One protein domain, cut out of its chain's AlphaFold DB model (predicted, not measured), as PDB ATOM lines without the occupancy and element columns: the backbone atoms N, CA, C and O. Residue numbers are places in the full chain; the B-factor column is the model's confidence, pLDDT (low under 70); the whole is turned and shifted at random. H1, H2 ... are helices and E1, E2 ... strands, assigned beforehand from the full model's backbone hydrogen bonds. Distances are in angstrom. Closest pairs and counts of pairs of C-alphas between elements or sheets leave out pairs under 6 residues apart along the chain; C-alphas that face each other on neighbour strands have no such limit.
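This is residues 351 to 529 and 546 to 567 of the 577 residues of an uncharacterized protein of Prevotella histicola F0411 (UniProt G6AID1). The strands curl into a nearly closed barrel: E1, E2, E3, E4, E6, E7, E12 and E13 ring it, with a seam between E4 and E6 that is no pair of neighbour strands. E5 continues the wall from the far part of E4, E8 and the hairpin of E10 and E11 extend it beyond E5, and E9 adds to the last part of E13. The printed part has 201 residues, with one short named helix and then thirteen named strands along the chain; they make one branched, strongly twisted sheet whose neighbour pairs are antiparallel, and the class is mostly strand. The whole is compact, with a radius of gyration of the C-alphas of 16.7 A, and rounded, with spans of 48 by 44 by 37 A.

H1, residues 351 to 354, begins at C-alpha 351 (58.104, -11.299, 32.390). E1, residues 356 to 366, is 26.9 A long and bends by 68 degrees at residue 363. E2, residues 371 to 386, is the longest strand by residues, measures 40.3 A and bends by 75 degrees at residue 374. E3, residues 389 to 399, measures 29.5 A, and E4, residues 402 to 411, measures 28.2 A. E5 is residues 416 to 420 and E6 is residues 424 to 429. E7, residues 434 to 442, is 25.0 A long. E8 is residues 455 to 459, beginning at C-alpha 455 (48.015, -17.296, 12.498); E9 is residues 469 to 472, E10 is residues 477 to 481, E11 is residues 487 to 493 and E12 is residues 496 to 502. E13, residues 512 to 526, measures 34.6 A, bends by 61 degrees at residue 521 and ends at C-alpha 526 (48.717, -1.486, 33.345).

E1 to E5 form a meander, each strand the antiparallel neighbour of the one before. E1 and E2 are a hairpin, with N 358 and O 379 within hydrogen-bond range at 2.7 A; in the hairpin of E2 and E3, N 384 and O 391 are 3.0 A apart. E4 is staggered: residues 402 to 408 pair with E3, where N 404 and O 396 are 2.9 A apart, and residues 408 to 411 pair with E5, where N 418 and O 409 are 2.8 A apart. The closest C-alphas of E4 and E6, those of Arg 405 and Val 425, are 4.8 A apart. E7 has E6 on one side, with N 428 and O 435 at 2.9 A, and E12 on the other side, with N 438 and O 500 at 2.8 A. E13 has E1 on one side, with N 361 and O 523 at 2.9 A, and both E12 and E9 on the other side, with N 519 and O 497 at 2.8 A and N 524 and O 471 at 2.8 A. E8 has E5 on one side, N 457 and O 419 being 2.8 A apart, and E10 on the other side, N 456 and O 479 being 2.8 A apart. In the hairpin of E10 and E11, N 480 and O 488 are 2.9 A apart; E11 is an edge strand, as are E6 and E9. H1 is on the sheet at a height over the sheet of 6.9 A, over none of the strands; it is too short for an O i to N i+4 pair, and its one O i to N i+3 pair is within range.

The farthest C-alphas, those of Ser 431 and Gln 556, are 52.4 A apart. The link from E7 to E8, residues 443 to 454, is long. Residues 530 to 545 are not printed, and C-alphas 529 and 546 are 32.3 A apart across the cut. Residues 546 to 567 have no named element. The model's mean pLDDT over the printed part is 84.1, with residue 529 and residues 546 to 565 under 70.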
ATOM      1  N   LEU A 351      59.430 -10.692  32.299       89.88
ATOM      2  CA  LEU A 351      58.104 -11.299  32.390       89.88
ATOM      3  C   LEU A 351      57.295 -10.897  33.643       89.88
ATOM      4  O   LEU A 351      56.119 -10.579  33.471       89.88
ATOM      5  N   PRO A 352      57.842 -10.871  34.880       90.12
ATOM      6  CA  PRO A 352      57.054 -10.503  36.058       90.12
ATOM      7  C   PRO A 352      56.411  -9.114  35.972       90.12
ATOM      8  O   PRO A 352      55.304  -8.929  36.473       90.12
ATOM      9  N   ALA A 353      57.053  -8.156  35.297       90.50
ATOM     10  CA  ALA A 353      56.489  -6.825  35.095       90.50
ATOM     11  C   ALA A 353      55.236  -6.853  34.202       90.50
ATOM     12  O   ALA A 353      54.342  -6.027  34.378       90.50
ATOM     13  N   LEU A 354      55.122  -7.831  33.296       91.75
ATOM     14  CA  LEU A 354      53.983  -7.976  32.387       91.75
ATOM     15  C   LEU A 354      52.762  -8.645  33.031       91.75
ATOM     16  O   LEU A 354      51.661  -8.524  32.500       91.75
ATOM     17  N   LEU A 355      52.923  -9.352  34.151       92.38
ATOM     18  CA  LEU A 355      51.831 -10.088  34.798       92.38
ATOM     19  C   LEU A 355      50.982  -9.182  35.701       92.38
ATOM     20  O   LEU A 355      51.463  -8.181  36.227       92.38
ATOM     21  N   GLY A 356      49.726  -9.550  35.930       92.19
ATOM     22  CA  GLY A 356      48.793  -8.848  36.810       92.19
ATOM     23  C   GLY A 356      47.695  -8.104  36.057       92.19
ATOM     24  O   GLY A 356      47.345  -8.461  34.932       92.19
ATOM     25  N   ASN A 357      47.127  -7.097  36.717       94.94
ATOM     26  CA  ASN A 357      45.912  -6.419  36.273       94.94
ATOM     27  C   ASN A 357      46.199  -5.342  35.217       94.94
ATOM     28  O   ASN A 357      47.147  -4.566  35.344       94.94
ATOM     29  N   TYR A 358      45.319  -5.269  34.227       96.44
ATOM     30  CA  TYR A 358      45.272  -4.286  33.155       96.44
ATOM     31  C   TYR A 358      43.863  -3.709  33.067       96.44
ATOM     32  O   TYR A 358      42.868  -4.397  33.289       96.44
ATOM     33  N   GLN A 359      43.779  -2.449  32.677       97.69
ATOM     34  CA  GLN A 359      42.571  -1.881  32.112       97.69
ATOM     35  C   GLN A 359      42.538  -2.221  30.619       97.69
ATOM     36  O   GLN A 359      43.488  -1.916  29.897       97.69
ATOM     37  N   VAL A 360      41.462  -2.851  30.161       98.06
ATOM     38  CA  VAL A 360      41.246  -3.208  28.755       98.06
ATOM     39  C   VAL A 360      40.246  -2.226  28.168       98.06
ATOM     40  O   VAL A 360      39.097  -2.208  28.595       98.06
ATOM     41  N   SER A 361      40.656  -1.419  27.197       98.12
ATOM     42  CA  SER A 361      39.739  -0.554  26.448       98.12
ATOM     43  C   SER A 361      39.582  -1.083  25.034       98.12
ATOM     44  O   SER A 361      40.571  -1.408  24.382       98.12
ATOM     45  N   LEU A 362      38.341  -1.200  24.571       97.62
ATOM     46  CA  LEU A 362      38.031  -1.746  23.254       97.62
ATOM     47  C   LEU A 362      36.717  -1.183  22.711       97.62
ATOM     48  O   LEU A 362      35.843  -0.736  23.458       97.62
ATOM     49  N   THR A 363      36.569  -1.239  21.395       97.00
ATOM     50  CA  THR A 363      35.287  -1.094  20.711       97.00
ATOM     51  C   THR A 363      34.723  -2.497  20.488       97.00
ATOM     52  O   THR A 363      35.322  -3.275  19.751       97.00
ATOM     53  N   TYR A 364      33.597  -2.836  21.112       94.38
ATOM     54  CA  TYR A 364      32.938  -4.141  20.974       94.38
ATOM     55  C   TYR A 364      31.580  -4.016  20.304       94.38
ATOM     56  O   TYR A 364      30.988  -2.932  20.265       94.38
ATOM     57  N   TYR A 365      31.063  -5.132  19.797       90.62
ATOM     58  CA  TYR A 365      29.690  -5.174  19.333       90.62
ATOM     59  C   TYR A 365      28.749  -5.304  20.538       90.62
ATOM     60  O   TYR A 365      28.752  -6.309  21.246       90.62
ATOM     61  N   ASN A 366      27.927  -4.287  20.779       86.44
ATOM     62  CA  ASN A 366      26.950  -4.278  21.859       86.44
ATOM     63  C   ASN A 366      25.612  -4.840  21.354       86.44
ATOM     64  O   ASN A 366      24.995  -4.274  20.445       86.44
ATOM     65  N   PHE A 367      25.164  -5.945  21.959       81.19
ATOM     66  CA  PHE A 367      23.937  -6.637  21.554       81.19
ATOM     67  C   PHE A 367      22.683  -5.785  21.747       81.19
ATOM     68  O   PHE A 367      21.859  -5.709  20.838       81.19
ATOM     69  N   ASP A 368      22.578  -5.086  22.877       81.50
ATOM     70  CA  ASP A 368      21.401  -4.280  23.222       81.50
ATOM     71  C   ASP A 368      21.207  -3.109  22.255       81.50
ATOM     72  O   ASP A 368      20.086  -2.706  21.948       81.50
ATOM     73  N   LYS A 369      22.316  -2.555  21.758       83.06
ATOM     74  CA  LYS A 369      22.323  -1.415  20.832       83.06
ATOM     75  C   LYS A 369      22.373  -1.826  19.365       83.06
ATOM     76  O   LYS A 369      22.292  -0.952  18.504       83.06
ATOM     77  N   ASN A 370      22.521  -3.121  19.075       84.69
ATOM     78  CA  ASN A 370      22.700  -3.656  17.725       84.69
ATOM     79  C   ASN A 370      23.776  -2.873  16.932       84.69
ATOM     80  O   ASN A 370      23.565  -2.484  15.782       84.69
ATOM     81  N   GLY A 371      24.924  -2.598  17.568       89.94
ATOM     82  CA  GLY A 371      25.985  -1.764  16.997       89.94
ATOM     83  C   GLY A 371      27.251  -1.685  17.855       89.94
ATOM     84  O   GLY A 371      27.301  -2.216  18.961       89.94
ATOM     85  N   PHE A 372      28.287  -1.017  17.340       93.38
ATOM     86  CA  PHE A 372      29.560  -0.866  18.051       93.38
ATOM     87  C   PHE A 372      29.471   0.147  19.194       93.38
ATOM     88  O   PHE A 372      28.910   1.233  19.042       93.38
ATOM     89  N   ALA A 373      30.072  -0.199  20.329       94.44
ATOM     90  CA  ALA A 373      30.210   0.665  21.490       94.44
ATOM     91  C   ALA A 373      31.640   0.604  22.032       94.44
ATOM     92  O   ALA A 373      32.310  -0.420  21.934       94.44
ATOM     93  N   ASN A 374      32.094   1.698  22.637       96.62
ATOM     94  CA  ASN A 374      33.353   1.716  23.375       96.62
ATOM     95  C   ASN A 374      33.103   1.278  24.817       96.62
ATOM     96  O   ASN A 374      32.106   1.677  25.422       96.62
ATOM     97  N   GLY A 375      34.013   0.479  25.363       95.62
ATOM     98  CA  GLY A 375      33.952   0.014  26.740       95.62
ATOM     99  C   GLY A 375      35.334  -0.123  27.359       95.62
ATOM    100  O   GLY A 375      36.341  -0.260  26.661       95.62
ATOM    101  N   THR A 376      35.346  -0.097  28.687       97.50
ATOM    102  CA  THR A 376      36.533  -0.308  29.505       97.50
ATOM    103  C   THR A 376      36.242  -1.422  30.500       97.50
ATOM    104  O   THR A 376      35.243  -1.376  31.215       97.50
ATOM    105  N   PHE A 377      37.119  -2.415  30.533       97.12
ATOM    106  CA  PHE A 377      36.944  -3.678  31.235       97.12
ATOM    107  C   PHE A 377      38.190  -4.019  32.047       97.12
ATOM    108  O   PHE A 377      39.271  -3.460  31.834       97.12
ATOM    109  N   ASN A 378      38.045  -4.965  32.969       96.38
ATOM    110  CA  ASN A 378      39.180  -5.510  33.699       96.38
ATOM    111  C   ASN A 378      39.833  -6.616  32.871       96.38
ATOM    112  O   ASN A 378      39.149  -7.480  32.319       96.38
ATOM    113  N   GLY A 379      41.160  -6.593  32.805       95.88
ATOM    114  CA  GLY A 379      41.952  -7.663  32.226       95.88
ATOM    115  C   GLY A 379      43.048  -8.125  33.169       95.88
ATOM    116  O   GLY A 379      43.545  -7.355  33.987       95.88
ATOM    117  N   VAL A 380      43.450  -9.387  33.057       95.94
ATOM    118  CA  VAL A 380      44.534  -9.957  33.863       95.94
ATOM    119  C   VAL A 380      45.413 -10.837  32.991       95.94
ATOM    120  O   VAL A 380      44.926 -11.805  32.407       95.94
ATOM    121  N   ILE A 381      46.712 -10.544  32.940       95.62
ATOM    122  CA  ILE A 381      47.706 -11.454  32.361       95.62
ATOM    123  C   ILE A 381      48.302 -12.278  33.495       95.62
ATOM    124  O   ILE A 381      48.904 -11.736  34.421       95.62
ATOM    125  N   ARG A 382      48.154 -13.599  33.444       93.31
ATOM    126  CA  ARG A 382      48.728 -14.508  34.448       93.31
ATOM    127  C   ARG A 382      49.047 -15.863  33.821       93.31
ATOM    128  O   ARG A 382      48.816 -16.067  32.630       93.31
ATOM    129  N   TYR A 383      49.605 -16.777  34.605       90.62
ATOM    130  CA  TYR A 383      49.863 -18.143  34.166       90.62
ATOM    131  C   TYR A 383      49.386 -19.163  35.193       90.62
ATOM    132  O   TYR A 383      49.157 -18.836  36.353       90.62
ATOM    133  N   THR A 384      49.232 -20.402  34.743       87.62
ATOM    134  CA  THR A 384      49.089 -21.591  35.592       87.62
ATOM    135  C   THR A 384      50.257 -22.526  35.330       87.62
ATOM    136  O   THR A 384      50.726 -22.603  34.192       87.62
ATOM    137  N   THR A 385      50.715 -23.242  36.350       82.06
ATOM    138  CA  THR A 385      51.766 -24.252  36.202       82.06
ATOM    139  C   THR A 385      51.123 -25.621  36.011       82.06
ATOM    140  O   THR A 385      50.275 -26.018  36.806       82.06
ATOM    141  N   ARG A 386      51.515 -26.366  34.974       76.00
ATOM    142  CA  ARG A 386      51.094 -27.761  34.784       76.00
ATOM    143  C   ARG A 386      52.275 -28.581  34.285       76.00
ATOM    144  O   ARG A 386      52.906 -28.213  33.307       76.00
ATOM    145  N   GLY A 387      52.603 -29.674  34.976       75.94
ATOM    146  CA  GLY A 387      53.748 -30.519  34.598       75.94
ATOM    147  C   GLY A 387      55.101 -29.789  34.608       75.94
ATOM    148  O   GLY A 387      56.017 -30.213  33.919       75.94
ATOM    149  N   GLY A 388      55.221 -28.685  35.357       76.75
ATOM    150  CA  GLY A 388      56.406 -27.819  35.363       76.75
ATOM    151  C   GLY A 388      56.416 -26.730  34.281       76.75
ATOM    152  O   GLY A 388      57.266 -25.844  34.328       76.75
ATOM    153  N   GLU A 389      55.457 -26.736  33.353       79.75
ATOM    154  CA  GLU A 389      55.338 -25.737  32.290       79.75
ATOM    155  C   GLU A 389      54.372 -24.609  32.672       79.75
ATOM    156  O   GLU A 389      53.335 -24.828  33.304       79.75
ATOM    157  N   ARG A 390      54.713 -23.374  32.282       86.44
ATOM    158  CA  ARG A 390      53.860 -22.194  32.489       86.44
ATOM    159  C   ARG A 390      52.925 -22.007  31.298       86.44
ATOM    160  O   ARG A 390      53.381 -21.745  30.189       86.44
ATOM    161  N   HIS A 391      51.624 -22.036  31.554       87.88
ATOM    162  CA  HIS A 391      50.582 -21.741  30.572       87.88
ATOM    163  C   HIS A 391      50.022 -20.341  30.812       87.88
ATOM    164  O   HIS A 391      49.304 -20.122  31.792       87.88
ATOM    165  N   PHE A 392      50.356 -19.392  29.940       94.12
ATOM    166  CA  PHE A 392      49.941 -17.996  30.068       94.12
ATOM    167  C   PHE A 392      48.561 -17.758  29.467       94.12
ATOM    168  O   PHE A 392      48.126 -18.464  28.558       94.12
ATOM    169  N   TYR A 393      47.863 -16.750  29.975       94.50
ATOM    170  CA  TYR A 393      46.595 -16.312  29.416       94.50
ATOM    171  C   TYR A 393      46.288 -14.860  29.774       94.50
ATOM    172  O   TYR A 393      46.695 -14.362  30.826       94.50
ATOM    173  N   LEU A 394      45.524 -14.216  28.895       97.44
ATOM    174  CA  LEU A 394      44.829 -12.961  29.145       97.44
ATOM    175  C   LEU A 394      43.370 -13.278  29.486       97.44
ATOM    176  O   LEU A 394      42.638 -13.819  28.660       97.44
ATOM    177  N   LEU A 395      42.952 -12.936  30.699       96.50
ATOM    178  CA  LEU A 395      41.547 -12.889  31.087       96.50
ATOM    179  C   LEU A 395      41.003 -11.490  30.785       96.50
ATOM    180  O   LEU A 395      41.669 -10.518  31.129       96.50
ATOM    181  N   VAL A 396      39.823 -11.383  30.179       97.06
ATOM    182  CA  VAL A 396      39.067 -10.128  30.017       97.06
ATOM    183  C   VAL A 396      37.662 -10.352  30.560       97.06
ATOM    184  O   VAL A 396      36.987 -11.299  30.150       97.06
ATOM    185  N   GLU A 397      37.234  -9.514  31.499       93.69
ATOM    186  CA  GLU A 397      36.013  -9.730  32.277       93.69
ATOM    187  C   GLU A 397      34.868  -8.804  31.855       93.69
ATOM    188  O   GLU A 397      35.050  -7.598  31.683       93.69
ATOM    189  N   GLY A 398      33.661  -9.367  31.757       86.94
ATOM    190  CA  GLY A 398      32.411  -8.610  31.685       86.94
ATOM    191  C   GLY A 398      32.058  -7.976  30.334       86.94
ATOM    192  O   GLY A 398      31.090  -7.215  30.276       86.94
ATOM    193  N   VAL A 399      32.767  -8.282  29.242       89.75
ATOM    194  CA  VAL A 399      32.387  -7.791  27.903       89.75
ATOM    195  C   VAL A 399      31.099  -8.493  27.480       89.75
ATOM    196  O   VAL A 399      31.058  -9.718  27.412       89.75
ATOM    197  N   ASN A 400      30.020  -7.730  27.277       87.62
ATOM    198  CA  ASN A 400      28.663  -8.272  27.109       87.62
ATOM    199  C   ASN A 400      28.256  -9.273  28.221       87.62
ATOM    200  O   ASN A 400      27.515 -10.219  27.975       87.62
ATOM    201  N   GLY A 401      28.766  -9.094  29.449       87.25
ATOM    202  CA  GLY A 401      28.508 -10.009  30.569       87.25
ATOM    203  C   GLY A 401      29.250 -11.352  30.495       87.25
ATOM    204  O   GLY A 401      29.001 -12.225  31.321       87.25
ATOM    205  N   VAL A 402      30.169 -11.522  29.540       90.75
ATOM    206  CA  VAL A 402      30.943 -12.750  29.330       90.75
ATOM    207  C   VAL A 402      32.407 -12.533  29.713       90.75
ATOM    208  O   VAL A 402      32.988 -11.473  29.479       90.75
ATOM    209  N   ASN A 403      33.013 -13.567  30.301       93.50
ATOM    210  CA  ASN A 403      34.441 -13.605  30.606       93.50
ATOM    211  C   ASN A 403      35.181 -14.422  29.543       93.50
ATOM    212  O   ASN A 403      34.774 -15.539  29.205       93.50
ATOM    213  N   TYR A 404      36.294 -13.880  29.058       95.94
ATOM    214  CA  TYR A 404      37.098 -14.462  27.987       95.94
ATOM    215  C   TYR A 404      38.506 -14.766  28.478       95.94
ATOM    216  O   TYR A 404      39.158 -13.906  29.064       95.94
ATOM    217  N   ARG A 405      38.993 -15.978  28.211       96.44
ATOM    218  CA  ARG A 405      40.343 -16.436  28.547       96.44
ATOM    219  C   ARG A 405      41.102 -16.751  27.265       96.44
ATOM    220  O   ARG A 405      40.956 -17.834  26.717       96.44
ATOM    221  N   PHE A 406      41.951 -15.836  26.819       96.38
ATOM    222  CA  PHE A 406      42.811 -16.026  25.652       96.38
ATOM    223  C   PHE A 406      44.115 -16.712  26.067       96.38
ATOM    224  O   PHE A 406      44.863 -16.118  26.848       96.38
ATOM    225  N   PRO A 407      44.421 -17.928  25.587       95.75
ATOM    226  CA  PRO A 407      45.717 -18.543  25.836       95.75
ATOM    227  C   PRO A 407      46.841 -17.753  25.153       95.75
ATOM    228  O   PRO A 407      46.714 -17.325  24.008       95.75
ATOM    229  N   LEU A 408      47.959 -17.571  25.853       95.75
ATOM    230  CA  LEU A 408      49.121 -16.832  25.368       95.75
ATOM    231  C   LEU A 408      50.376 -17.705  25.398       95.75
ATOM    232  O   LEU A 408      50.555 -18.542  26.284       95.75
ATOM    233  N   ILE A 409      51.287 -17.443  24.468       92.75
ATOM    234  CA  ILE A 409      52.623 -18.039  24.415       92.75
ATOM    235  C   ILE A 409      53.635 -16.940  24.720       92.75
ATOM    236  O   ILE A 409      53.649 -15.917  24.043       92.75
ATOM    237  N   TYR A 410      54.479 -17.126  25.733       90.94
ATOM    238  CA  TYR A 410      55.524 -16.154  26.053       90.94
ATOM    239  C   TYR A 410      56.793 -16.413  25.238       90.94
ATOM    240  O   TYR A 410      57.387 -17.486  25.312       90.94
ATOM    241  N   MET A 411      57.237 -15.395  24.506       86.69
ATOM    242  CA  MET A 411      58.432 -15.422  23.671       86.69
ATOM    243  C   MET A 411      59.587 -14.729  24.389       86.69
ATOM    244  O   MET A 411      59.758 -13.513  24.284       86.69
ATOM    245  N   GLN A 412      60.410 -15.499  25.106       81.00
ATOM    246  CA  GLN A 412      61.506 -14.943  25.907       81.00
ATOM    247  C   GLN A 412      62.545 -14.180  25.067       81.00
ATOM    248  O   GLN A 412      63.071 -13.173  25.530       81.00
ATOM    249  N   SER A 413      62.821 -14.617  23.832       76.62
ATOM    250  CA  SER A 413      63.833 -14.009  22.951       76.62
ATOM    251  C   SER A 413      63.512 -12.574  22.521       76.62
ATOM    252  O   SER A 413      64.424 -11.814  22.210       76.62
ATOM    253  N   ILE A 414      62.229 -12.205  22.506       76.88
ATOM    254  CA  ILE A 414      61.738 -10.888  22.068       76.88
ATOM    255  C   ILE A 414      60.849 -10.202  23.117       76.88
ATOM    256  O   ILE A 414      60.272  -9.149  22.842       76.88
ATOM    257  N   ASN A 415      60.743 -10.802  24.308       82.44
ATOM    258  CA  ASN A 415      60.011 -10.292  25.465       82.44
ATOM    259  C   ASN A 415      58.578  -9.832  25.120       82.44
ATOM    260  O   ASN A 415      58.179  -8.687  25.358       82.44
ATOM    261  N   ALA A 416      57.837 -10.733  24.472       89.50
ATOM    262  CA  ALA A 416      56.501 -10.504  23.922       89.50
ATOM    263  C   ALA A 416      55.598 -11.725  24.152       89.50
ATOM    264  O   ALA A 416      56.091 -12.818  24.440       89.50
ATOM    265  N   PHE A 417      54.285 -11.558  23.988       93.38
ATOM    266  CA  PHE A 417      53.352 -12.685  23.914       93.38
ATOM    267  C   PHE A 417      52.893 -12.927  22.476       93.38
ATOM    268  O   PHE A 417      52.805 -11.997  21.679       93.38
ATOM    269  N   LEU A 418      52.559 -14.173  22.160       94.25
ATOM    270  CA  LEU A 418      51.784 -14.536  20.982       94.25
ATOM    271  C   LEU A 418      50.398 -15.005  21.421       94.25
ATOM    272  O   LEU A 418      50.280 -15.785  22.368       94.25
ATOM    273  N   MET A 419      49.367 -14.569  20.706       95.25
ATOM    274  CA  MET A 419      48.022 -15.138  20.782       95.25
ATOM    275  C   MET A 419      47.738 -15.848  19.463       95.25
ATOM    276  O   MET A 419      47.840 -15.234  18.405       95.25
ATOM    277  N   GLN A 420      47.412 -17.133  19.511       94.50
ATOM    278  CA  GLN A 420      47.130 -17.918  18.310       94.50
ATOM    279  C   GLN A 420      45.665 -17.720  17.896       94.50
ATOM    280  O   GLN A 420      44.794 -17.505  18.734       94.50
ATOM    281  N   SER A 421      45.379 -17.784  16.602       93.00
ATOM    282  CA  SER A 421      44.014 -17.851  16.075       93.00
ATOM    283  C   SER A 421      43.416 -19.247  16.299       93.00
ATOM    284  O   SER A 421      44.139 -20.234  16.424       93.00
ATOM    285  N   GLY A 422      42.089 -19.351  16.337       90.38
ATOM    286  CA  GLY A 422      41.376 -20.618  16.493       90.38
ATOM    287  C   GLY A 422      41.476 -21.223  17.896       90.38
ATOM    288  O   GLY A 422      41.243 -22.417  18.060       90.38
ATOM    289  N   GLN A 423      41.823 -20.434  18.915       92.94
ATOM    290  CA  GLN A 423      41.866 -20.892  20.302       92.94
ATOM    291  C   GLN A 423      40.490 -20.761  20.945       92.94
ATOM    292  O   GLN A 423      39.803 -19.753  20.774       92.94
ATOM    293  N   ARG A 424      40.089 -21.758  21.740       94.69
ATOM    294  CA  ARG A 424      38.896 -21.641  22.583       94.69
ATOM    295  C   ARG A 424      39.141 -20.590  23.661       94.69
ATOM    296  O   ARG A 424      40.023 -20.766  24.500       94.69
ATOM    297  N   VAL A 425      38.324 -19.540  23.668       95.38
ATOM    298  CA  VAL A 425      38.425 -18.431  24.627       95.38
ATOM    299  C   VAL A 425      37.366 -18.473  25.715       95.38
ATOM    300  O   VAL A 425      37.588 -17.973  26.814       95.38
ATOM    301  N   THR A 426      36.207 -19.065  25.437       94.38
ATOM    302  CA  THR A 426      35.170 -19.303  26.443       94.38
ATOM    303  C   THR A 426      34.196 -20.385  25.976       94.38
ATOM    304  O   THR A 426      34.236 -20.824  24.822       94.38
ATOM    305  N   LYS A 427      33.341 -20.833  26.888       93.31
ATOM    306  CA  LYS A 427      32.252 -21.780  26.647       93.31
ATOM    307  C   LYS A 427      30.976 -21.151  27.187       93.31
ATOM    308  O   LYS A 427      30.972 -20.665  28.315       93.31
ATOM    309  N   ILE A 428      29.917 -21.167  26.389       88.62
ATOM    310  CA  ILE A 428      28.616 -20.630  26.773       88.62
ATOM    311  C   ILE A 428      27.611 -21.776  26.767       88.62
ATOM    312  O   ILE A 428      27.373 -22.401  25.734       88.62
ATOM    313  N   ASP A 429      27.046 -22.051  27.938       87.50
ATOM    314  CA  ASP A 429      26.022 -23.071  28.127       87.50
ATOM    315  C   ASP A 429      24.637 -22.415  28.173       87.50
ATOM    316  O   ASP A 429      24.378 -21.526  28.984       87.50
ATOM    317  N   TYR A 430      23.745 -22.875  27.300       80.19
ATOM    318  CA  TYR A 430      22.327 -22.530  27.278       80.19
ATOM    319  C   TYR A 430      21.490 -23.751  27.663       80.19
ATOM    320  O   TYR A 430      21.975 -24.881  27.671       80.19
ATOM    321  N   SER A 431      20.197 -23.542  27.927       78.50
ATOM    322  CA  SER A 431      19.288 -24.618  28.350       78.50
ATOM    323  C   SER A 431      19.225 -25.798  27.370       78.50
ATOM    324  O   SER A 431      18.981 -26.922  27.798       78.50
ATOM    325  N   ASN A 432      19.445 -25.548  26.072       83.06
ATOM    326  CA  ASN A 432      19.260 -26.532  24.999       83.06
ATOM    327  C   ASN A 432      20.510 -26.752  24.128       83.06
ATOM    328  O   ASN A 432      20.462 -27.563  23.205       83.06
ATOM    329  N   ALA A 433      21.597 -26.010  24.358       86.00
ATOM    330  CA  ALA A 433      22.793 -26.071  23.524       86.00
ATOM    331  C   ALA A 433      24.021 -25.533  24.261       86.00
ATOM    332  O   ALA A 433      23.922 -24.630  25.089       86.00
ATOM    333  N   THR A 434      25.188 -26.042  23.887       90.69
ATOM    334  CA  THR A 434      26.486 -25.525  24.314       90.69
ATOM    335  C   THR A 434      27.203 -24.964  23.098       90.69
ATOM    336  O   THR A 434      27.275 -25.629  22.065       90.69
ATOM    337  N   TYR A 435      27.781 -23.776  23.248       92.75
ATOM    338  CA  TYR A 435      28.622 -23.158  22.234       92.75
ATOM    339  C   TYR A 435      30.034 -22.934  22.756       92.75
ATOM    340  O   TYR A 435      30.252 -22.485  23.884       92.75
ATOM    341  N   PHE A 436      31.003 -23.218  21.900       93.81
ATOM    342  CA  PHE A 436      32.415 -22.963  22.129       93.81
ATOM    343  C   PHE A 436      32.801 -21.706  21.366       93.81
ATOM    344  O   PHE A 436      32.546 -21.602  20.169       93.81
ATOM    345  N   ILE A 437      33.397 -20.735  22.053       95.12
ATOM    346  CA  ILE A 437      33.787 -19.473  21.428       95.12
ATOM    347  C   ILE A 437      35.267 -19.532  21.075       95.12
ATOM    348  O   ILE A 437      36.103 -19.725  21.962       95.12
ATOM    349  N   GLY A 438      35.583 -19.364  19.793       94.56
ATOM    350  CA  GLY A 438      36.942 -19.331  19.257       94.56
ATOM    351  C   GLY A 438      37.344 -17.942  18.770       94.56
ATOM    352  O   GLY A 438      36.524 -17.247  18.174       94.56
ATOM    353  N   ASN A 439      38.588 -17.518  18.994       95.44
ATOM    354  CA  ASN A 439      39.087 -16.254  18.441       95.44
ATOM    355  C   ASN A 439      39.581 -16.405  16.993       95.44
ATOM    356  O   ASN A 439      40.096 -17.446  16.599       95.44
ATOM    357  N   SER A 440      39.500 -15.330  16.219       94.25
ATOM    358  CA  SER A 440      40.165 -15.179  14.928       94.25
ATOM    359  C   SER A 440      40.644 -13.740  14.739       94.25
ATOM    360  O   SER A 440      40.165 -12.821  15.407       94.25
ATOM    361  N   PHE A 441      41.579 -13.531  13.815       94.62
ATOM    362  CA  PHE A 441      42.139 -12.220  13.502       94.62
ATOM    363  C   PHE A 441      41.701 -11.783  12.114       94.62
ATOM    364  O   PHE A 441      41.945 -12.472  11.125       94.62
ATOM    365  N   ASN A 442      41.080 -10.617  12.032       92.44
ATOM    366  CA  ASN A 442      40.637 -10.049  10.773       92.44
ATOM    367  C   ASN A 442      41.537  -8.888  10.385       92.44
ATOM    368  O   ASN A 442      41.786  -7.989  11.187       92.44
ATOM    369  N   ILE A 443      42.010  -8.920   9.143       89.56
ATOM    370  CA  ILE A 443      42.836  -7.855   8.567       89.56
ATOM    371  C   ILE A 443      41.973  -6.737   7.976       89.56
ATOM    372  O   ILE A 443      42.463  -5.639   7.757       89.56
ATOM    373  N   ASN A 444      40.702  -7.041   7.686       84.56
ATOM    374  CA  ASN A 444      39.659  -6.085   7.341       84.56
ATOM    375  C   ASN A 444      38.267  -6.686   7.581       84.56
ATOM    376  O   ASN A 444      38.129  -7.840   7.985       84.56
ATOM    377  N   ALA A 445      37.217  -5.916   7.294       80.56
ATOM    378  CA  ALA A 445      35.825  -6.328   7.491       80.56
ATOM    379  C   ALA A 445      35.375  -7.578   6.702       80.56
ATOM    380  O   ALA A 445      34.315  -8.112   7.001       80.56
ATOM    381  N   LYS A 446      36.118  -8.019   5.678       80.69
ATOM    382  CA  LYS A 446      35.735  -9.153   4.814       80.69
ATOM    383  C   LYS A 446      36.696 -10.338   4.898       80.69
ATOM    384  O   LYS A 446      36.311 -11.458   4.576       80.69
ATOM    385  N   ASN A 447      37.937 -10.098   5.316       85.62
ATOM    386  CA  ASN A 447      39.022 -11.068   5.253       85.62
ATOM    387  C   ASN A 447      39.654 -11.266   6.630       85.62
ATOM    388  O   ASN A 447      40.012 -10.301   7.314       85.62
ATOM    389  N   GLY A 448      39.866 -12.525   7.004       88.94
ATOM    390  CA  GLY A 448      40.532 -12.865   8.250       88.94
ATOM    391  C   GLY A 448      41.099 -14.273   8.267       88.94
ATOM    392  O   GLY A 448      41.210 -14.949   7.249       88.94
ATOM    393  N   THR A 449      41.492 -14.715   9.452       89.38
ATOM    394  CA  THR A 449      42.070 -16.045   9.660       89.38
ATOM    395  C   THR A 449      40.998 -17.126   9.796       89.38
ATOM    396  O   THR A 449      41.301 -18.308   9.637       89.38
ATOM    397  N   GLY A 450      39.742 -16.747  10.064       85.88
ATOM    398  CA  GLY A 450      38.633 -17.680  10.268       85.88
ATOM    399  C   GLY A 450      38.945 -18.694  11.370       85.88
ATOM    400  O   GLY A 450      39.386 -18.329  12.453       85.88
ATOM    401  N   TYR A 451      38.755 -19.981  11.084       85.38
ATOM    402  CA  TYR A 451      39.082 -21.081  12.000       85.38
ATOM    403  C   TYR A 451      40.546 -21.551  11.901       85.38
ATOM    404  O   TYR A 451      40.903 -22.572  12.486       85.38
ATOM    405  N   SER A 452      41.403 -20.851  11.148       85.19
ATOM    406  CA  SER A 452      42.807 -21.243  11.017       85.19
ATOM    407  C   SER A 452      43.559 -21.109  12.340       85.19
ATOM    408  O   SER A 452      43.392 -20.129  13.070       85.19
ATOM    409  N   THR A 453      44.453 -22.063  12.594       88.88
ATOM    410  CA  THR A 453      45.355 -22.101  13.751       88.88
ATOM    411  C   THR A 453      46.791 -21.705  13.402       88.88
ATOM    412  O   THR A 453      47.649 -21.649  14.279       88.88
ATOM    413  N   ASN A 454      47.083 -21.403  12.134       88.94
ATOM    414  CA  ASN A 454      48.433 -21.037  11.692       88.94
ATOM    415  C   ASN A 454      48.775 -19.551  11.882       88.94
ATOM    416  O   ASN A 454      49.878 -19.147  11.535       88.94
ATOM    417  N   ALA A 455      47.850 -18.739  12.391       91.12
ATOM    418  CA  ALA A 455      48.015 -17.296  12.498       91.12
ATOM    419  C   ALA A 455      48.186 -16.851  13.954       91.12
ATOM    420  O   ALA A 455      47.526 -17.384  14.848       91.12
ATOM    421  N   TYR A 456      49.034 -15.850  14.186       94.06
ATOM    422  CA  TYR A 456      49.414 -15.390  15.519       94.06
ATOM    423  C   TYR A 456      49.452 -13.862  15.599       94.06
ATOM    424  O   TYR A 456      50.079 -13.197  14.776       94.06
ATOM    425  N   ASN A 457      48.831 -13.296  16.628       94.00
ATOM    426  CA  ASN A 457      49.005 -11.899  17.003       94.00
ATOM    427  C   ASN A 457      50.257 -11.749  17.875       94.00
ATOM    428  O   ASN A 457      50.336 -12.372  18.934       94.00
ATOM    429  N   LEU A 458      51.216 -10.919  17.450       92.94
ATOM    430  CA  LEU A 458      52.385 -10.567  18.257       92.94
ATOM    431  C   LEU A 458      52.094  -9.361  19.156       92.94
ATOM    432  O   LEU A 458      51.983  -8.226  18.696       92.94
ATOM    433  N   ILE A 459      52.046  -9.618  20.458       92.38
ATOM    434  CA  ILE A 459      51.723  -8.660  21.514       92.38
ATOM    435  C   ILE A 459      53.028  -8.141  22.118       92.38
ATOM    436  O   ILE A 459      53.652  -8.786  22.965       92.38
ATOM    437  N   SER A 460      53.450  -6.966  21.655       89.31
ATOM    438  CA  SER A 460      54.613  -6.245  22.184       89.31
ATOM    439  C   SER A 460      54.178  -5.116  23.115       89.31
ATOM    440  O   SER A 460      53.114  -4.530  22.921       89.31
ATOM    441  N   PHE A 461      54.999  -4.807  24.117       90.62
ATOM    442  CA  PHE A 461      54.672  -3.829  25.152       90.62
ATOM    443  C   PHE A 461      55.505  -2.563  25.005       90.62
ATOM    444  O   PHE A 461      56.709  -2.618  24.763       90.62
ATOM    445  N   ASN A 462      54.839  -1.435  25.215       91.00
ATOM    446  CA  ASN A 462      55.436  -0.117  25.322       91.00
ATOM    447  C   ASN A 462      55.452   0.291  26.792       91.00
ATOM    448  O   ASN A 462      54.483   0.042  27.517       91.00
ATOM    449  N   ILE A 463      56.525   0.955  27.213       91.50
ATOM    450  CA  ILE A 463      56.657   1.492  28.566       91.50
ATOM    451  C   ILE A 463      56.672   3.015  28.477       91.50
ATOM    452  O   ILE A 463      57.599   3.585  27.903       91.50
ATOM    453  N   GLY A 464      55.621   3.655  28.985       85.56
ATOM    454  CA  GLY A 464      55.536   5.112  29.052       85.56
ATOM    455  C   GLY A 464      56.522   5.694  30.063       85.56
ATOM    456  O   GLY A 464      56.985   4.995  30.967       85.56
ATOM    457  N   ASP A 465      56.803   6.989  29.936       77.62
ATOM    458  CA  ASP A 465      57.706   7.726  30.834       77.62
ATOM    459  C   ASP A 465      57.193   7.732  32.287       77.62
ATOM    460  O   ASP A 465      57.962   7.812  33.241       77.62
ATOM    461  N   ASP A 466      55.877   7.581  32.463       79.81
ATOM    462  CA  ASP A 466      55.205   7.422  33.753       79.81
ATOM    463  C   ASP A 466      55.255   5.984  34.302       79.81
ATOM    464  O   ASP A 466      54.654   5.697  35.336       79.81
ATOM    465  N   GLY A 467      55.956   5.072  33.621       82.50
ATOM    466  CA  GLY A 467      56.074   3.657  33.969       82.50
ATOM    467  C   GLY A 467      54.851   2.815  33.596       82.50
ATOM    468  O   GLY A 467      54.808   1.631  33.941       82.50
ATOM    469  N   LYS A 468      53.844   3.384  32.912       90.44
ATOM    470  CA  LYS A 468      52.698   2.604  32.433       90.44
ATOM    471  C   LYS A 468      53.143   1.604  31.384       90.44
ATOM    472  O   LYS A 468      53.826   1.946  30.421       90.44
ATOM    473  N   ILE A 469      52.672   0.375  31.537       93.56
ATOM    474  CA  ILE A 469      52.842  -0.671  30.535       93.56
ATOM    475  C   ILE A 469      51.606  -0.645  29.653       93.56
ATOM    476  O   ILE A 469      50.486  -0.741  30.154       93.56
ATOM    477  N   SER A 470      51.793  -0.528  28.346       94.25
ATOM    478  CA  SER A 470      50.687  -0.547  27.396       94.25
ATOM    479  C   SER A 470      50.958  -1.473  26.223       94.25
ATOM    480  O   SER A 470      52.103  -1.701  25.837       94.25
ATOM    481  N   THR A 471      49.899  -2.034  25.656       94.38
ATOM    482  CA  THR A 471      49.959  -2.798  24.411       94.38
ATOM    483  C   THR A 471      48.629  -2.692  23.673       94.38
ATOM    484  O   THR A 471      47.602  -2.378  24.276       94.38
ATOM    485  N   ALA A 472      48.645  -2.949  22.370       95.00
ATOM    486  CA  ALA A 472      47.450  -3.043  21.550       95.00
ATOM    487  C   ALA A 472      47.383  -4.433  20.910       95.00
ATOM    488  O   ALA A 472      48.374  -4.912  20.357       95.00
ATOM    489  N   LEU A 473      46.219  -5.081  20.984       95.12
ATOM    490  CA  LEU A 473      45.994  -6.381  20.337       95.12
ATOM    491  C   LEU A 473      45.526  -6.220  18.880       95.12
ATOM    492  O   LEU A 473      45.648  -7.138  18.075       95.12
ATOM    493  N   THR A 474      45.028  -5.032  18.530       92.88
ATOM    494  CA  THR A 474      44.687  -4.615  17.160       92.88
ATOM    495  C   THR A 474      45.638  -3.510  16.695       92.88
ATOM    496  O   THR A 474      46.131  -2.735  17.510       92.88
ATOM    497  N   GLY A 475      45.899  -3.422  15.395       85.50
ATOM    498  CA  GLY A 475      46.897  -2.545  14.776       85.50
ATOM    499  C   GLY A 475      48.318  -3.120  14.792       85.50
ATOM    500  O   GLY A 475      49.201  -2.573  14.142       85.50
ATOM    501  N   GLY A 476      48.537  -4.226  15.510       80.62
ATOM    502  CA  GLY A 476      49.811  -4.943  15.556       80.62
ATOM    503  C   GLY A 476      49.997  -5.936  14.399       80.62
ATOM    504  O   GLY A 476      49.024  -6.286  13.720       80.62
ATOM    505  N   PRO A 477      51.237  -6.417  14.189       84.56
ATOM    506  CA  PRO A 477      51.563  -7.332  13.102       84.56
ATOM    507  C   PRO A 477      50.896  -8.700  13.291       84.56
ATOM    508  O   PRO A 477      50.858  -9.253  14.397       84.56
ATOM    509  N   LEU A 478      50.406  -9.254  12.184       88.88
ATOM    510  CA  LEU A 478      49.927 -10.629  12.095       88.88
ATOM    511  C   LEU A 478      51.062 -11.530  11.594       88.88
ATOM    512  O   LEU A 478      51.703 -11.223  10.587       88.88
ATOM    513  N   LEU A 479      51.321 -12.626  12.297       90.62
ATOM    514  CA  LEU A 479      52.334 -13.614  11.940       90.62
ATOM    515  C   LEU A 479      51.654 -14.888  11.451       90.62
ATOM    516  O   LEU A 479      50.559 -15.218  11.909       90.62
ATOM    517  N   PHE A 480      52.327 -15.626  10.576       88.19
ATOM    518  CA  PHE A 480      51.873 -16.937  10.129       88.19
ATOM    519  C   PHE A 480      52.968 -17.978  10.292       88.19
ATOM    520  O   PHE A 480      54.136 -17.699  10.040       88.19
ATOM    521  N   ALA A 481      52.575 -19.171  10.723       85.25
ATOM    522  CA  ALA A 481      53.442 -20.334  10.744       85.25
ATOM    523  C   ALA A 481      53.505 -20.967   9.347       85.25
ATOM    524  O   ALA A 481      52.463 -21.216   8.728       85.25
ATOM    525  N   ASP A 482      54.718 -21.240   8.872       78.94
ATOM    526  CA  ASP A 482      54.950 -22.073   7.696       78.94
ATOM    527  C   ASP A 482      54.665 -23.565   7.992       78.94
ATOM    528  O   ASP A 482      54.209 -23.942   9.077       78.94
ATOM    529  N   LYS A 483      54.910 -24.438   7.006       75.12
ATOM    530  CA  LYS A 483      54.694 -25.891   7.146       75.12
ATOM    531  C   LYS A 483      55.606 -26.541   8.189       75.12
ATOM    532  O   LYS A 483      55.245 -27.588   8.720       75.12
ATOM    533  N   ASP A 484      56.745 -25.919   8.466       74.06
ATOM    534  CA  ASP A 484      57.745 -26.373   9.428       74.06
ATOM    535  C   ASP A 484      57.522 -25.734  10.817       74.06
ATOM    536  O   ASP A 484      58.232 -26.034  11.776       74.06
ATOM    537  N   GLY A 485      56.499 -24.880  10.946       70.50
ATOM    538  CA  GLY A 485      56.122 -24.187  12.172       70.50
ATOM    539  C   GLY A 485      56.871 -22.876  12.420       70.50
ATOM    540  O   GLY A 485      56.633 -22.246  13.452       70.50
ATOM    541  N   ASN A 486      57.744 -22.430  11.512       78.88
ATOM    542  CA  ASN A 486      58.464 -21.170  11.681       78.88
ATOM    543  C   ASN A 486      57.513 -19.990  11.498       78.88
ATOM    544  O   ASN A 486      56.721 -19.944  10.557       78.88
ATOM    545  N   LEU A 487      57.611 -19.017  12.401       80.75
ATOM    546  CA  LEU A 487      56.774 -17.823  12.372       80.75
ATOM    547  C   LEU A 487      57.371 -16.746  11.462       80.75
ATOM    548  O   LEU A 487      58.474 -16.262  11.710       80.75
ATOM    549  N   GLU A 488      56.594 -16.305  10.476       81.44
ATOM    550  CA  GLU A 488      56.925 -15.197   9.581       81.44
ATOM    551  C   GLU A 488      56.007 -13.995   9.840       81.44
ATOM    552  O   GLU A 488      54.787 -14.134   9.965       81.44
ATOM    553  N   VAL A 489      56.584 -12.792   9.911       80.56
ATOM    554  CA  VAL A 489      55.818 -11.541  10.019       80.56
ATOM    555  C   VAL A 489      55.197 -11.215   8.666       80.56
ATOM    556  O   VAL A 489      55.911 -11.052   7.677       80.56
ATOM    557  N   SER A 490      53.870 -11.086   8.623       80.12
ATOM    558  CA  SER A 490      53.170 -10.674   7.407       80.12
ATOM    559  C   SER A 490      53.167  -9.156   7.229       80.12
ATOM    560  O   SER A 490      53.412  -8.390   8.161       80.12
ATOM    561  N   GLN A 491      52.816  -8.714   6.023       75.94
ATOM    562  CA  GLN A 491      52.533  -7.305   5.732       75.94
ATOM    563  C   GLN A 491      51.216  -6.800   6.349       75.94
ATOM    564  O   GLN A 491      50.920  -5.610   6.278       75.94
ATOM    565  N   TYR A 492      50.398  -7.695   6.910       83.50
ATOM    566  CA  TYR A 492      49.074  -7.360   7.411       83.50
ATOM    567  C   TYR A 492      49.106  -6.985   8.890       83.50
ATOM    568  O   TYR A 492      49.840  -7.562   9.696       83.50
ATOM    569  N   SER A 493      48.238  -6.043   9.246       87.81
ATOM    570  CA  SER A 493      47.943  -5.684  10.631       87.81
ATOM    571  C   SER A 493      46.540  -6.149  11.000       87.81
ATOM    572  O   SER A 493      45.653  -6.213  10.150       87.81
ATOM    573  N   ILE A 494      46.335  -6.491  12.268       92.56
ATOM    574  CA  ILE A 494      45.041  -6.983  12.753       92.56
ATOM    575  C   ILE A 494      44.101  -5.799  12.961       92.56
ATOM    576  O   ILE A 494      44.303  -5.011  13.875       92.56
ATOM    577  N   GLU A 495      43.050  -5.676  12.163       93.56
ATOM    578  CA  GLU A 495      42.028  -4.643  12.362       93.56
ATOM    579  C   GLU A 495      41.069  -5.035  13.497       93.56
ATOM    580  O   GLU A 495      40.644  -4.188  14.284       93.56
ATOM    581  N   ARG A 496      40.723  -6.328  13.592       93.56
ATOM    582  CA  ARG A 496      39.659  -6.815  14.482       93.56
ATOM    583  C   ARG A 496      39.992  -8.191  15.044       93.56
ATOM    584  O   ARG A 496      40.475  -9.059  14.319       93.56
ATOM    585  N   ILE A 497      39.654  -8.416  16.307       95.75
ATOM    586  CA  ILE A 497      39.583  -9.753  16.902       95.75
ATOM    587  C   ILE A 497      38.122 -10.182  16.851       95.75
ATOM    588  O   ILE A 497      37.262  -9.530  17.437       95.75
ATOM    589  N   VAL A 498      37.825 -11.256  16.127       95.12
ATOM    590  CA  VAL A 498      36.463 -11.788  16.010       95.12
ATOM    591  C   VAL A 498      36.339 -13.009  16.904       95.12
ATOM    592  O   VAL A 498      37.216 -13.869  16.918       95.12
ATOM    593  N   LEU A 499      35.254 -13.076  17.667       95.00
ATOM    594  CA  LEU A 499      34.937 -14.197  18.539       95.00
ATOM    595  C   LEU A 499      33.807 -14.983  17.889       95.00
ATOM    596  O   LEU A 499      32.674 -14.516  17.853       95.00
ATOM    597  N   ASN A 500      34.120 -16.147  17.332       94.12
ATOM    598  CA  ASN A 500      33.197 -16.992  16.582       94.12
ATOM    599  C   ASN A 500      32.574 -18.065  17.477       94.12
ATOM    600  O   ASN A 500      33.265 -18.648  18.308       94.12
ATOM    601  N   ALA A 501      31.283 -18.332  17.297       93.94
ATOM    602  CA  ALA A 501      30.561 -19.393  17.985       93.94
ATOM    603  C   ALA A 501      30.595 -20.689  17.168       93.94
ATOM    604  O   ALA A 501      30.221 -20.705  15.992       93.94
ATOM    605  N   TYR A 502      30.995 -21.778  17.822       93.44
ATOM    606  CA  TYR A 502      31.039 -23.122  17.261       93.44
ATOM    607  C   TYR A 502      30.185 -24.084  18.085       93.44
ATOM    608  O   TYR A 502      30.124 -23.977  19.311       93.44
ATOM    609  N   THR A 503      29.548 -25.051  17.429       94.56
ATOM    610  CA  THR A 503      28.721 -26.071  18.103       94.56
ATOM    611  C   THR A 503      29.544 -27.214  18.706       94.56
ATOM    612  O   THR A 503      29.048 -27.948  19.559       94.56
ATOM    613  N   SER A 504      30.808 -27.374  18.300       91.75
ATOM    614  CA  SER A 504      31.727 -28.396  18.814       91.75
ATOM    615  C   SER A 504      33.197 -28.005  18.617       91.75
ATOM    616  O   SER A 504      33.510 -27.044  17.917       91.75
ATOM    617  N   GLU A 505      34.108 -28.766  19.228       86.81
ATOM    618  CA  GLU A 505      35.544 -28.754  18.923       86.81
ATOM    619  C   GLU A 505      35.925 -30.033  18.143       86.81
ATOM    620  O   GLU A 505      35.314 -31.080  18.383       86.81
ATOM    621  N   PRO A 506      36.933 -29.996  17.244       91.50
ATOM    622  CA  PRO A 506      37.749 -28.837  16.861       91.50
ATOM    623  C   PRO A 506      36.985 -27.831  15.985       91.50
ATOM    624  O   PRO A 506      36.006 -28.178  15.328       91.50
ATOM    625  N   PHE A 507      37.429 -26.573  15.978       90.31
ATOM    626  CA  PHE A 507      36.790 -25.511  15.196       90.31
ATOM    627  C   PHE A 507      37.010 -25.703  13.698       90.31
ATOM    628  O   PHE A 507      38.134 -25.903  13.238       90.31
ATOM    629  N   GLY A 508      35.931 -25.605  12.929       89.12
ATOM    630  CA  GLY A 508      35.949 -25.768  11.488       89.12
ATOM    631  C   GLY A 508      34.802 -25.027  10.819       89.12
ATOM    632  O   GLY A 508      33.998 -24.346  11.453       89.12
ATOM    633  N   LYS A 509      34.731 -25.149   9.495       88.94
ATOM    634  CA  LYS A 509      33.666 -24.520   8.710       88.94
ATOM    635  C   LYS A 509      32.292 -25.111   9.032       88.94
ATOM    636  O   LYS A 509      31.320 -24.371   9.118       88.94
ATOM    637  N   ASP A 510      32.228 -26.427   9.219       92.00
ATOM    638  CA  ASP A 510      30.965 -27.168   9.301       92.00
ATOM    639  C   ASP A 510      30.239 -26.994  10.641       92.00
ATOM    640  O   ASP A 510      29.038 -27.237  10.730       92.00
ATOM    641  N   ASN A 511      30.953 -26.560  11.683       92.75
ATOM    642  CA  ASN A 511      30.401 -26.325  13.017       92.75
ATOM    643  C   ASN A 511      30.393 -24.844  13.425       92.75
ATOM    644  O   ASN A 511      30.086 -24.545  14.577       92.75
ATOM    645  N   LEU A 512      30.704 -23.927  12.505       92.31
ATOM    646  CA  LEU A 512      30.629 -22.480  12.710       92.31
ATOM    647  C   LEU A 512      29.174 -21.996  12.604       92.31
ATOM    648  O   LEU A 512      28.568 -22.085  11.538       92.31
ATOM    649  N   ASP A 513      28.627 -21.426  13.680       91.12
ATOM    650  CA  ASP A 513      27.237 -20.926  13.714       91.12
ATOM    651  C   ASP A 513      27.136 -19.396  13.508       91.12
ATOM    652  O   ASP A 513      26.065 -18.839  13.251       91.12
ATOM    653  N   GLY A 514      28.274 -18.698  13.575       91.00
ATOM    654  CA  GLY A 514      28.386 -17.261  13.317       91.00
ATOM    655  C   GLY A 514      29.404 -16.578  14.224       91.00
ATOM    656  O   GLY A 514      30.076 -17.228  15.022       91.00
ATOM    657  N   TRP A 515      29.510 -15.252  14.130       91.06
ATOM    658  CA  TRP A 515      30.301 -14.476  15.090       91.06
ATOM    659  C   TRP A 515      29.462 -14.096  16.314       91.06
ATOM    660  O   TRP A 515      28.351 -13.592  16.176       91.06
ATOM    661  N   PHE A 516      30.003 -14.339  17.505       90.75
ATOM    662  CA  PHE A 516      29.444 -13.940  18.794       90.75
ATOM    663  C   PHE A 516      29.779 -12.482  19.121       90.75
ATOM    664  O   PHE A 516      28.881 -11.714  19.430       90.75
ATOM    665  N   ASP A 517      31.041 -12.066  18.999       91.94
ATOM    666  CA  ASP A 517      31.471 -10.685  19.277       91.94
ATOM    667  C   ASP A 517      32.595 -10.255  18.319       91.94
ATOM    668  O   ASP A 517      33.214 -11.079  17.639       91.94
ATOM    669  N   GLN A 518      32.853  -8.953  18.247       92.88
ATOM    670  CA  GLN A 518      33.926  -8.352  17.466       92.88
ATOM    671  C   GLN A 518      34.574  -7.224  18.250       92.88
ATOM    672  O   GLN A 518      33.901  -6.263  18.618       92.88
ATOM    673  N   TRP A 519      35.883  -7.310  18.448       95.69
ATOM    674  CA  TRP A 519      36.655  -6.318  19.180       95.69
ATOM    675  C   TRP A 519      37.593  -5.562  18.242       95.69
ATOM    676  O   TRP A 519      38.377  -6.161  17.505       95.69
ATOM    677  N   LEU A 520      37.520  -4.237  18.288       95.69
ATOM    678  CA  LEU A 520      38.390  -3.302  17.581       95.69
ATOM    679  C   LEU A 520      39.078  -2.385  18.591       95.69
ATOM    680  O   LEU A 520      38.613  -2.247  19.724       95.69
ATOM    681  N   ASN A 521      40.155  -1.721  18.170       96.06
ATOM    682  CA  ASN A 521      40.881  -0.738  18.985       96.06
ATOM    683  C   ASN A 521      41.238  -1.276  20.383       96.06
ATOM    684  O   ASN A 521      41.122  -0.569  21.385       96.06
ATOM    685  N   VAL A 522      41.616  -2.554  20.455       97.06
ATOM    686  CA  VAL A 522      41.826  -3.263  21.714       97.06
ATOM    687  C   VAL A 522      43.165  -2.847  22.297       97.06
ATOM    688  O   VAL A 522      44.217  -3.170  21.745       97.06
ATOM    689  N   THR A 523      43.118  -2.157  23.429       97.50
ATOM    690  CA  THR A 523      44.281  -1.649  24.153       97.50
ATOM    691  C   THR A 523      44.267  -2.143  25.589       97.50
ATOM    692  O   THR A 523      43.219  -2.236  26.227       97.50
ATOM    693  N   LEU A 524      45.443  -2.491  26.097       97.50
ATOM    694  CA  LEU A 524      45.665  -2.906  27.473       97.50
ATOM    695  C   LEU A 524      46.606  -1.896  28.111       97.50
ATOM    696  O   LEU A 524      47.673  -1.625  27.562       97.50
ATOM    697  N   VAL A 525      46.239  -1.378  29.280       96.62
ATOM    698  CA  VAL A 525      47.069  -0.455  30.060       96.62
ATOM    699  C   VAL A 525      47.177  -0.955  31.492       96.62
ATOM    700  O   VAL A 525      46.177  -1.091  32.194       96.62
ATOM    701  N   LYS A 526      48.399  -1.208  31.948       94.06
ATOM    702  CA  LYS A 526      48.717  -1.486  33.345       94.06
ATOM    703  C   LYS A 526      49.393  -0.264  33.939       94.06
ATOM    704  O   LYS A 526      50.446   0.178  33.478       94.06
ATOM    705  N   ASN A 527      48.766   0.273  34.980       87.88
ATOM    706  CA  ASN A 527      49.348   1.354  35.757       87.88
ATOM    707  C   ASN A 527      50.563   0.845  36.546       87.88
ATOM    708  O   ASN A 527      50.574  -0.326  36.947       87.88
ATOM    709  N   PRO A 528      51.569   1.701  36.790       75.19
ATOM    710  CA  PRO A 528      52.692   1.343  37.639       75.19
ATOM    711  C   PRO A 528      52.134   0.944  39.000       75.19
ATOM    712  O   PRO A 528      51.271   1.629  39.554       75.19
ATOM    713  N   SER A 529      52.598  -0.172  39.547       61.19
ATOM    714  CA  SER A 529      52.221  -0.542  40.903       61.19
ATOM    715  C   SER A 529      52.756   0.521  41.864       61.19
ATOM    716  O   SER A 529      53.971   0.634  42.034       61.19
ATOM    717  N   SER A 546      48.149 -29.470  26.149       26.22
ATOM    718  CA  SER A 546      49.517 -29.036  25.827       26.22
ATOM    719  C   SER A 546      49.704 -28.757  24.329       26.22
ATOM    720  O   SER A 546      49.287 -29.565  23.501       26.22
ATOM    721  N   LEU A 547      50.395 -27.664  23.992       32.84
ATOM    722  CA  LEU A 547      50.893 -27.360  22.646       32.84
ATOM    723  C   LEU A 547      52.421 -27.272  22.714       32.84
ATOM    724  O   LEU A 547      52.961 -26.400  23.390       32.84
ATOM    725  N   THR A 548      53.105 -28.185  22.029       29.33
ATOM    726  CA  THR A 548      54.565 -28.159  21.875       29.33
ATOM    727  C   THR A 548      54.949 -27.037  20.905       29.33
ATOM    728  O   THR A 548      54.351 -26.909  19.838       29.33
ATOM    729  N   LEU A 549      55.913 -26.200  21.298       35.28
ATOM    730  CA  LEU A 549      56.263 -24.941  20.629       35.28
ATOM    731  C   LEU A 549      57.213 -25.131  19.428       35.28
ATOM    732  O   LEU A 549      58.190 -25.871  19.557       35.28
ATOM    733  N   PRO A 550      57.022 -24.396  18.316       36.00
ATOM    734  CA  PRO A 550      58.052 -24.188  17.300       36.00
ATOM    735  C   PRO A 550      58.937 -22.959  17.594       36.00
ATOM    736  O   PRO A 550      58.577 -22.063  18.362       36.00
ATOM    737  N   ALA A 551      60.123 -22.916  16.981       32.88
ATOM    738  CA  ALA A 551      61.106 -21.849  17.160       32.88
ATOM    739  C   ALA A 551      60.754 -20.585  16.350       32.88
ATOM    740  O   ALA A 551      60.456 -20.647  15.161       32.88
ATOM    741  N   TYR A 552      60.843 -19.409  16.981       36.81
ATOM    742  CA  TYR A 552      60.797 -18.124  16.276       36.81
ATOM    743  C   TYR A 552      62.167 -17.822  15.672       36.81
ATOM    744  O   TYR A 552      63.138 -17.637  16.410       36.81
ATOM    745  N   VAL A 553      62.232 -17.743  14.343       33.44
ATOM    746  CA  VAL A 553      63.415 -17.288  13.610       33.44
ATOM    747  C   VAL A 553      63.239 -15.790  13.344       33.44
ATOM    748  O   VAL A 553      62.361 -15.416  12.567       33.44
ATOM    749  N   PRO A 554      64.029 -14.900  13.970       30.05
ATOM    750  CA  PRO A 554      63.972 -13.474  13.682       30.05
ATOM    751  C   PRO A 554      64.571 -13.239  12.291       30.05
ATOM    752  O   PRO A 554      65.767 -12.990  12.168       30.05
ATOM    753  N   ASN A 555      63.773 -13.352  11.230       32.09
ATOM    754  CA  ASN A 555      64.259 -13.008   9.902       32.09
ATOM    755  C   ASN A 555      64.151 -11.503   9.662       32.09
ATOM    756  O   ASN A 555      63.084 -10.892   9.748       32.09
ATOM    757  N   GLN A 556      65.311 -10.924   9.356       32.28
ATOM    758  CA  GLN A 556      65.443  -9.668   8.644       32.28
ATOM    759  C   GLN A 556      64.761  -9.810   7.275       32.28
ATOM    760  O   GLN A 556      64.890 -10.843   6.621       32.28
ATOM    761  N   ILE A 557      64.109  -8.730   6.840       31.28
ATOM    762  CA  ILE A 557      63.402  -8.571   5.561       31.28
ATOM    763  C   ILE A 557      61.995  -9.188   5.571       31.28
ATOM    764  O   ILE A 557      61.815 -10.401   5.630       31.28
ATOM    765  N   THR A 558      60.989  -8.316   5.452       33.19
ATOM    766  CA  THR A 558      59.597  -8.647   5.132       33.19
ATOM    767  C   THR A 558      59.578  -9.447   3.829       33.19
ATOM    768  O   THR A 558      59.697  -8.878   2.743       33.19
ATOM    769  N   ARG A 559      59.516 -10.778   3.907       32.94
ATOM    770  CA  ARG A 559      59.427 -11.615   2.709       32.94
ATOM    771  C   ARG A 559      57.983 -11.610   2.221       32.94
ATOM    772  O   ARG A 559      57.063 -11.974   2.944       32.94
ATOM    773  N   TYR A 560      57.802 -11.161   0.982       34.81
ATOM    774  CA  TYR A 560      56.559 -11.309   0.235       34.81
ATOM    775  C   TYR A 560      56.263 -12.804   0.082       34.81
ATOM    776  O   TYR A 560      56.958 -13.498  -0.659       34.81
ATOM    777  N   ASN A 561      55.238 -13.297   0.771       35.81
ATOM    778  CA  ASN A 561      54.662 -14.610   0.514       35.81
ATOM    779  C   ASN A 561      53.216 -14.391   0.049       35.81
ATOM    780  O   ASN A 561      52.301 -14.207   0.851       35.81
ATOM    781  N   SER A 562      53.026 -14.320  -1.270       36.59
ATOM    782  CA  SER A 562      51.747 -14.022  -1.935       36.59
ATOM    783  C   SER A 562      50.724 -15.163  -1.860       36.59
ATOM    784  O   SER A 562      49.606 -15.010  -2.335       36.59
ATOM    785  N   ASN A 563      51.072 -16.298  -1.246       40.28
ATOM    786  CA  ASN A 563      50.253 -17.515  -1.262       40.28
ATOM    787  C   ASN A 563      49.454 -17.759   0.028       40.28
ATOM    788  O   ASN A 563      49.011 -18.880   0.281       40.28
ATOM    789  N   LEU A 564      49.245 -16.736   0.859       53.22
ATOM    790  CA  LEU A 564      48.427 -16.886   2.060       53.22
ATOM    791  C   LEU A 564      46.930 -16.831   1.749       53.22
ATOM    792  O   LEU A 564      46.373 -15.785   1.428       53.22
ATOM    793  N   HIS A 565      46.266 -17.978   1.886       56.56
ATOM    794  CA  HIS A 565      44.812 -18.083   1.811       56.56
ATOM    795  C   HIS A 565      44.177 -17.584   3.113       56.56
ATOM    796  O   HIS A 565      44.142 -18.292   4.118       56.56
ATOM    797  N   LEU A 566      43.676 -16.349   3.086       70.50
ATOM    798  CA  LEU A 566      42.799 -15.818   4.126       70.50
ATOM    799  C   LEU A 566      41.396 -16.407   3.959       70.50
ATOM    800  O   LEU A 566      40.897 -16.552   2.842       70.50
ATOM    801  N   ALA A 567      40.758 -16.745   5.075       73.44
ATOM    802  CA  ALA A 567      39.386 -17.217   5.070       73.44
ATOM    803  C   ALA A 567      38.418 -16.017   5.061       73.44
ATOM    804  O   ALA A 567      38.657 -15.023   5.762       73.44
TER     805      ALA A 567